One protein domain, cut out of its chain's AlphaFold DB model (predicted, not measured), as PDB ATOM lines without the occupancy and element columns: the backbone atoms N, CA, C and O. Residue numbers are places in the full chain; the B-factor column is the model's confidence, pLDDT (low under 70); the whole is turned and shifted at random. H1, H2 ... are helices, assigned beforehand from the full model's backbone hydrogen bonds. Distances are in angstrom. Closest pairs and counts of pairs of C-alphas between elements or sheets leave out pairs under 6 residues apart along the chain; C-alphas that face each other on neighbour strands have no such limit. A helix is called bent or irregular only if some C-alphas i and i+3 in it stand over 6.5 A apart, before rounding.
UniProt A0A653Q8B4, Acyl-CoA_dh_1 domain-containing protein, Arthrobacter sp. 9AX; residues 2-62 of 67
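AT A GLANCE: This is residues 2 to 62 of the 67 residues of the protein "Acyl-CoA_dh_1 domain-containing protein" of Arthrobacter sp. 9AX (UniProt A0A653Q8B4). H1 and H2 fold back side by side as a helical hairpin, and H3 extends the length from its open end as an arm, where residues 54 to 62 stick out. The printed part has 61 residues, with named helices H1, H2, H3 in that order; the class is all helix. It is a loose rod, 48 by 18 by 14 A, radius of gyration of the C-alphas 14.5 A.

HOW THE PARTS SIT: H1, residues 2 to 26, and H2, residues 32 to 44, touch as a hairpin, opposite ways at a shallow tilt of 30 degrees; their closest C-alphas, Phe 26 and Lys 33, are 5.1 A apart. H3, residues 49 to 60, only just touches H1, with 3 pairs of C-alphas within 8 A, the closest His 4 and Asn 49 at 5.8 A. H1 touches H3 with residues 4 to 7 alone, and H3 touches H1 with residues 49 to 52 alone. H2 and H3 are close but not clearly touching. O i to N i+4 pairs are within hydrogen-bond range throughout H3, in 17 of 21 in H1 and 5 of 9 in H2.

IN THESE COORDINATES: H1 begins at C-alpha 2 (166.963, 164.147, 108.307), spans 29.1 A and is irregular, with a kink of 91 degrees near residue 20; C-alphas 20 and 23 are 9.3 A apart. H2 spans 19.8 A. H3 spans 15.6 A, ending at C-alpha 60 (180.828, 162.016, 106.853).

THE WHOLE: The farthest C-alphas, Glu 29 and Gly 62, are 49.3 A apart. Both links are tight, the printed part has no cut, and no printed residue is under 70 in pLDDT.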
ATOM      1  N   ALA A   2     168.409 163.993 108.049       90.75
ATOM      2  CA  ALA A   2     166.963 164.147 108.307       90.75
ATOM      3  C   ALA A   2     166.138 164.700 107.122       90.75
ATOM      4  O   ALA A   2     165.105 164.134 106.782       90.75
ATOM      5  N   LYS A   3     166.622 165.744 106.429       91.69
ATOM      6  CA  LYS A   3     165.926 166.304 105.253       91.69
ATOM      7  C   LYS A   3     165.775 165.308 104.099       91.69
ATOM      8  O   LYS A   3     164.745 165.317 103.436       91.69
ATOM      9  N   HIS A   4     166.791 164.483 103.834       93.94
ATOM     10  CA  HIS A   4     166.730 163.487 102.761       93.94
ATOM     11  C   HIS A   4     165.671 162.431 103.085       93.94
ATOM     12  O   HIS A   4     164.761 162.223 102.292       93.94
ATOM     13  N   LEU A   5     165.716 161.879 104.302       95.00
ATOM     14  CA  LEU A   5     164.745 160.885 104.757       95.00
ATOM     15  C   LEU A   5     163.310 161.433 104.759       95.00
ATOM     16  O   LEU A   5     162.399 160.765 104.285       95.00
ATOM     17  N   ALA A   6     163.106 162.662 105.239       95.31
ATOM     18  CA  ALA A   6     161.791 163.303 105.227       95.31
ATOM     19  C   ALA A   6     161.274 163.552 103.800       95.31
ATOM     20  O   ALA A   6     160.086 163.375 103.536       95.31
ATOM     21  N   SER A   7     162.161 163.931 102.874       95.94
ATOM     22  CA  SER A   7     161.822 164.112 101.460       95.94
ATOM     23  C   SER A   7     161.342 162.799 100.833       95.94
ATOM     24  O   SER A   7     160.235 162.755 100.292       95.94
ATOM     25  N   GLU A   8     162.107 161.717 101.003       96.19
ATOM     26  CA  GLU A   8     161.757 160.381 100.502       96.19
ATOM     27  C   GLU A   8     160.464 159.849 101.128       96.19
ATOM     28  O   GLU A   8     159.560 159.415 100.414       96.19
ATOM     29  N   ALA A   9     160.320 159.965 102.451       96.88
ATOM     30  CA  ALA A   9     159.112 159.539 103.153       96.88
ATOM     31  C   ALA A   9     157.872 160.309 102.675       96.88
ATOM     32  O   ALA A   9     156.822 159.713 102.438       96.88
ATOM     33  N   SER A  10     157.990 161.628 102.477       96.38
ATOM     34  CA  SER A  10     156.887 162.446 101.963       96.38
ATOM     35  C   SER A  10     156.491 162.049 100.538       96.38
ATOM     36  O   SER A  10     155.303 161.997 100.218       96.38
ATOM     37  N   TRP A  11     157.472 161.725  99.691       96.62
ATOM     38  CA  TRP A  11     157.243 161.272  98.325       96.62
ATOM     39  C   TRP A  11     156.541 159.913  98.301       96.62
ATOM     40  O   TRP A  11     155.517 159.763  97.637       96.62
ATOM     41  N   ALA A  12     157.027 158.950  99.085       97.31
ATOM     42  CA  ALA A  12     156.423 157.627  99.205       97.31
ATOM     43  C   ALA A  12     154.976 157.702  99.725       97.31
ATOM     44  O   ALA A  12     154.075 157.123  99.123       97.31
ATOM     45  N   ALA A  13     154.730 158.483 100.782       96.81
ATOM     46  CA  ALA A  13     153.390 158.664 101.339       96.81
ATOM     47  C   ALA A  13     152.412 159.296 100.332       96.81
ATOM     48  O   ALA A  13     151.247 158.905 100.260       96.81
ATOM     49  N   ALA A  14     152.877 160.262  99.533       96.12
ATOM     50  CA  ALA A  14     152.038 160.903  98.528       96.12
ATOM     51  C   ALA A  14     151.701 159.965  97.355       96.12
ATOM     52  O   ALA A  14     150.568 160.001  96.880       96.12
ATOM     53  N   ASN A  15     152.638 159.105  96.933       96.44
ATOM     54  CA  ASN A  15     152.367 158.067  95.929       96.44
ATOM     55  C   ASN A  15     151.358 157.040  96.449       96.44
ATOM     56  O   ASN A  15     150.346 156.817  95.800       96.44
ATOM     57  N   ALA A  16     151.556 156.517  97.665       96.94
ATOM     58  CA  ALA A  16     150.613 155.572  98.266       96.94
ATOM     59  C   ALA A  16     149.186 156.148  98.347       96.94
ATOM     60  O   ALA A  16     148.203 155.451  98.093       96.94
ATOM     61  N   CYS A  17     149.060 157.444  98.657       95.25
ATOM     62  CA  CYS A  17     147.773 158.132  98.675       95.25
ATOM     63  C   CYS A  17     147.135 158.217  97.279       95.25
ATOM     64  O   CYS A  17     145.940 157.943  97.151       95.25
ATOM     65  N   LEU A  18     147.912 158.557  96.245       94.62
ATOM     66  CA  LEU A  18     147.434 158.569  94.859       94.62
ATOM     67  C   LEU A  18     147.009 157.177  94.389       94.62
ATOM     68  O   LEU A  18     145.913 157.045  93.858       94.62
ATOM     69  N   ASP A  19     147.817 156.150  94.644       95.06
ATOM     70  CA  ASP A  19     147.517 154.772  94.241       95.06
ATOM     71  C   ASP A  19     146.222 154.269  94.892       95.06
ATOM     72  O   ASP A  19     145.407 153.614  94.246       95.06
ATOM     73  N   THR A  20     145.979 154.653  96.149       95.25
ATOM     74  CA  THR A  20     144.753 154.298  96.884       95.25
ATOM     75  C   THR A  20     143.501 154.955  96.294       95.25
ATOM     76  O   THR A  20     142.443 154.333  96.248       95.25
ATOM     77  N   HIS A  21     143.594 156.212  95.847       93.62
ATOM     78  CA  HIS A  21     142.448 156.959  95.303       93.62
ATOM     79  C   HIS A  21     142.309 156.815  93.776       93.62
ATOM     80  O   HIS A  21     141.328 157.286  93.194       93.62
ATOM     81  N   GLY A  22     143.282 156.192  93.108       91.38
ATOM     82  CA  GLY A  22     143.331 156.060  91.654       91.38
ATOM     83  C   GLY A  22     143.253 157.412  90.936       91.38
ATOM     84  O   GLY A  22     143.750 158.435  91.415       91.38
ATOM     85  N   GLY A  23     142.575 157.448  89.785       90.25
ATOM     86  CA  GLY A  23     142.382 158.683  89.009       90.25
ATOM     87  C   GLY A  23     141.666 159.798  89.784       90.25
ATOM     88  O   GLY A  23     141.886 160.980  89.520       90.25
ATOM     89  N   TYR A  24     140.877 159.437  90.798       91.44
ATOM     90  CA  TYR A  24     140.184 160.390  91.661       91.44
ATOM     91  C   TYR A  24     141.142 161.124  92.620       91.44
ATOM     92  O   TYR A  24     140.831 162.201  93.113       91.44
ATOM     93  N   GLY A  25     142.376 160.642  92.801       90.12
ATOM     94  CA  GLY A  25     143.427 161.384  93.507       90.12
ATOM     95  C   GLY A  25     143.862 162.689  92.813       90.12
ATOM     96  O   GLY A  25     144.529 163.525  93.429       90.12
ATOM     97  N   PHE A  26     143.480 162.890  91.544       90.12
ATOM     98  CA  PHE A  26     143.819 164.074  90.743       90.12
ATOM     99  C   PHE A  26     142.705 165.124  90.633       90.12
ATOM    100  O   PHE A  26     142.952 166.203  90.078       90.12
ATOM    101  N   VAL A  27     141.503 164.861  91.152       92.62
ATOM    102  CA  VAL A  27     140.404 165.841  91.116       92.62
ATOM    103  C   VAL A  27     140.567 166.915  92.199       92.62
ATOM    104  O   VAL A  27     141.338 166.750  93.138       92.62
ATOM    105  N   ASP A  28     139.896 168.062  92.041       88.56
ATOM    106  CA  ASP A  28     139.939 169.174  93.017       88.56
ATOM    107  C   ASP A  28     139.200 168.887  94.328       88.56
ATOM    108  O   ASP A  28     139.387 169.609  95.303       88.56
ATOM    109  N   GLU A  29     138.381 167.839  94.362       88.62
ATOM    110  CA  GLU A  29     137.552 167.495  95.519       88.62
ATOM    111  C   GLU A  29     138.384 167.067  96.739       88.62
ATOM    112  O   GLU A  29     137.979 167.284  97.879       88.62
ATOM    113  N   TYR A  30     139.598 166.555  96.503       84.62
ATOM    114  CA  TYR A  30     140.576 166.271  97.545       84.62
ATOM    115  C   TYR A  30     141.887 167.027  97.323       84.62
ATOM    116  O   TYR A  30     142.420 167.138  96.220       84.62
ATOM    117  N   ASP A  31     142.513 167.441  98.424       90.81
ATOM    118  CA  ASP A  31     143.804 168.142  98.426       90.81
ATOM    119  C   ASP A  31     145.010 167.269  97.996       90.81
ATOM    120  O   ASP A  31     146.161 167.726  98.019       90.81
ATOM    121  N   ILE A  32     144.781 166.008  97.610       92.56
ATOM    122  CA  ILE A  32     145.815 165.005  97.309       92.56
ATOM    123  C   ILE A  32     146.745 165.510  96.205       92.56
ATOM    124  O   ILE A  32     147.960 165.585  96.405       92.56
ATOM    125  N   LYS A  33     146.192 165.984  95.082       92.88
ATOM    126  CA  LYS A  33     146.990 166.502  93.961       92.88
ATOM    127  C   LYS A  33     147.862 167.697  94.335       92.88
ATOM    128  O   LYS A  33     148.944 167.879  93.774       92.88
ATOM    129  N   ARG A  34     147.398 168.542  95.263       93.56
ATOM    130  CA  ARG A  34     148.142 169.715  95.735       93.56
ATOM    131  C   ARG A  34     149.294 169.278  96.631       93.56
ATOM    132  O   ARG A  34     150.405 169.785  96.483       93.56
ATOM    133  N   ARG A  35     149.045 168.339  97.546       93.75
ATOM    134  CA  ARG A  35     150.069 167.788  98.445       93.75
ATOM    135  C   ARG A  35     151.124 166.998  97.673       93.75
ATOM    136  O   ARG A  35     152.305 167.226  97.903       93.75
ATOM    137  N   PHE A  36     150.725 166.191  96.693       94.75
ATOM    138  CA  PHE A  36     151.646 165.471  95.811       94.75
ATOM    139  C   PHE A  36     152.600 166.407  95.047       94.75
ATOM    140  O   PHE A  36     153.810 166.197  95.012       94.75
ATOM    141  N   ARG A  37     152.093 167.520  94.499       93.88
ATOM    142  CA  ARG A  37     152.956 168.530  93.854       93.88
ATOM    143  C   ARG A  37     153.956 169.155  94.828       93.88
ATOM    144  O   ARG A  37     155.084 169.445  94.440       93.88
ATOM    145  N   LYS A  38     153.566 169.352  96.091       94.12
ATOM    146  CA  LYS A  38     154.463 169.889  97.126       94.12
ATOM    147  C   LYS A  38     155.576 168.908  97.489       94.12
ATOM    148  O   LYS A  38     156.709 169.345  97.650       94.12
ATOM    149  N   THR A  39     155.302 167.605  97.575       95.75
ATOM    150  CA  THR A  39     156.345 166.618  97.916       95.75
ATOM    151  C   THR A  39     157.411 166.515  96.831       95.75
ATOM    152  O   THR A  39     158.591 166.353  97.144       95.75
ATOM    153  N   ARG A  40     157.048 166.752  95.561       94.31
ATOM    154  CA  ARG A  40     158.027 166.879  94.470       94.31
ATOM    155  C   ARG A  40     159.040 168.002  94.705       94.31
ATOM    156  O   ARG A  40     160.200 167.855  94.333       94.31
ATOM    157  N   MET A  41     158.637 169.106  95.334       94.69
ATOM    158  CA  MET A  41     159.543 170.219  95.625       94.69
ATOM    159  C   MET A  41     160.676 169.794  96.567       94.69
ATOM    160  O   MET A  41     161.817 170.202  96.366       94.69
ATOM    161  N   PHE A  42     160.399 168.925  97.544       94.00
ATOM    162  CA  PHE A  42     161.399 168.474  98.519       94.00
ATOM    163  C   PHE A  42     162.491 167.592  97.913       94.00
ATOM    164  O   PHE A  42     163.567 167.448  98.504       94.00
ATOM    165  N   GLN A  43     162.258 167.025  96.731       94.50
ATOM    166  CA  GLN A  43     163.272 166.275  95.989       94.50
ATOM    167  C   GLN A  43     164.388 167.195  95.474       94.50
ATOM    168  O   GLN A  43     165.550 166.795  95.418       94.50
ATOM    169  N   VAL A  44     164.056 168.455  95.166       93.62
ATOM    170  CA  VAL A  44     164.960 169.401  94.491       93.62
ATOM    171  C   VAL A  44     165.408 170.548  95.402       93.62
ATOM    172  O   VAL A  44     166.567 170.949  95.346       93.62
ATOM    173  N   ALA A  45     164.532 171.061  96.268       92.62
ATOM    174  CA  ALA A  45     164.783 172.221  97.125       92.62
ATOM    175  C   ALA A  45     164.688 171.862  98.624       92.62
ATOM    176  O   ALA A  45     163.994 170.906  98.986       92.62
ATOM    177  N   PRO A  46     165.375 172.592  99.531       86.06
ATOM    178  CA  PRO A  46     166.362 173.666  99.301       86.06
ATOM    179  C   PRO A  46     167.713 173.179  98.742       86.06
ATOM    180  O   PRO A  46     168.586 173.979  98.436       86.06
ATOM    181  N   GLY A  47     167.881 171.869  98.582       86.19
ATOM    182  CA  GLY A  47     168.984 171.254  97.854       86.19
ATOM    183  C   GLY A  47     168.575 169.855  97.413       86.19
ATOM    184  O   GLY A  47     167.803 169.187  98.115       86.19
ATOM    185  N   ASN A  48     169.072 169.425  96.253       92.31
ATOM    186  CA  ASN A  48     168.731 168.131  95.670       92.31
ATOM    187  C   ASN A  48     169.162 166.993  96.610       92.31
ATOM    188  O   ASN A  48     170.242 167.038  97.203       92.31
ATOM    189  N   ASN A  49     168.329 165.964  96.729       92.88
ATOM    190  CA  ASN A  49     168.632 164.744  97.473       92.88
ATOM    191  C   ASN A  49     169.992 164.129  97.088       92.88
ATOM    192  O   ASN A  49     170.744 163.738  97.981       92.88
ATOM    193  N   ASN A  50     170.373 164.163  95.807       92.88
ATOM    194  CA  ASN A  50     171.685 163.673  95.364       92.88
ATOM    195  C   ASN A  50     172.849 164.456  95.987       92.88
ATOM    196  O   ASN A  50     173.816 163.856  96.444       92.88
ATOM    197  N   LEU A  51     172.736 165.784  96.086       92.25
ATOM    198  CA  LEU A  51     173.773 166.621  96.705       92.25
ATOM    199  C   LEU A  51     173.929 166.314  98.197       92.25
ATOM    200  O   LEU A  51     175.039 166.333  98.724       92.25
ATOM    201  N   ILE A  52     172.825 166.000  98.876       92.56
ATOM    202  CA  ILE A  52     172.851 165.609 100.290       92.56
ATOM    203  C   ILE A  52     173.577 164.273 100.453       92.56
ATOM    204  O   ILE A  52     174.378 164.130 101.375       92.56
ATOM    205  N   MET A  53     173.347 163.318  99.551       91.62
ATOM    206  CA  MET A  53     174.063 162.041  99.551       91.62
ATOM    207  C   MET A  53     175.554 162.222  99.244       91.62
ATOM    208  O   MET A  53     176.386 161.660  99.952       91.62
ATOM    209  N   SER A  54     175.915 163.072  98.277       92.69
ATOM    210  CA  SER A  54     177.316 163.422  98.001       92.69
ATOM    211  C   SER A  54     178.002 164.088  99.201       92.69
ATOM    212  O   SER A  54     179.163 163.801  99.494       92.69
ATOM    213  N   PHE A  55     177.291 164.954  99.932       91.56
ATOM    214  CA  PHE A  55     177.791 165.541 101.177       91.56
ATOM    215  C   PHE A  55     178.056 164.464 102.232       91.56
ATOM    216  O   PHE A  55     179.129 164.450 102.824       91.56
ATOM    217  N   VAL A  56     177.126 163.524 102.438       92.00
ATOM    218  CA  VAL A  56     177.322 162.418 103.391       92.00
ATOM    219  C   VAL A  56     178.519 161.551 102.987       92.00
ATOM    220  O   VAL A  56     179.383 161.286 103.819       92.00
ATOM    221  N   ALA A  57     178.627 161.168 101.714       92.75
ATOM    222  CA  ALA A  57     179.735 160.347 101.226       92.75
ATOM    223  C   ALA A  57     181.106 160.998 101.473       92.75
ATOM    224  O   ALA A  57     182.042 160.339 101.910       92.75
ATOM    225  N   THR A  58     181.219 162.302 101.233       93.44
ATOM    226  CA  THR A  58     182.517 162.992 101.264       93.44
ATOM    227  C   THR A  58     182.862 163.538 102.643       93.44
ATOM    228  O   THR A  58     183.987 163.381 103.098       93.44
ATOM    229  N   GLN A  59     181.901 164.163 103.325       92.12
ATOM    230  CA  GLN A  59     182.132 164.852 104.597       92.12
ATOM    231  C   GLN A  59     181.955 163.944 105.812       92.12
ATOM    232  O   GLN A  59     182.587 164.178 106.834       92.12
ATOM    233  N   VAL A  60     181.088 162.929 105.726       92.38
ATOM    234  CA  VAL A  60     180.828 162.016 106.853       92.38
ATOM    235  C   VAL A  60     181.617 160.721 106.699       92.38
ATOM    236  O   VAL A  60     182.187 160.242 107.672       92.38
ATOM    237  N   LEU A  61     181.667 160.160 105.486       93.56
ATOM    238  CA  LEU A  61     182.328 158.874 105.224       93.56
ATOM    239  C   LEU A  61     183.765 159.005 104.688       93.56
ATOM    240  O   LEU A  61     184.444 157.993 104.549       93.56
ATOM    241  N   GLY A  62     184.239 160.219 104.384       91.75
ATOM    242  CA  GLY A  62     185.612 160.459 103.918       91.75
ATOM    243  C   GLY A  62     185.930 159.883 102.534       91.75
ATOM    244  O   GLY A  62     187.098 159.719 102.190       91.75
TER     245      GLY A  62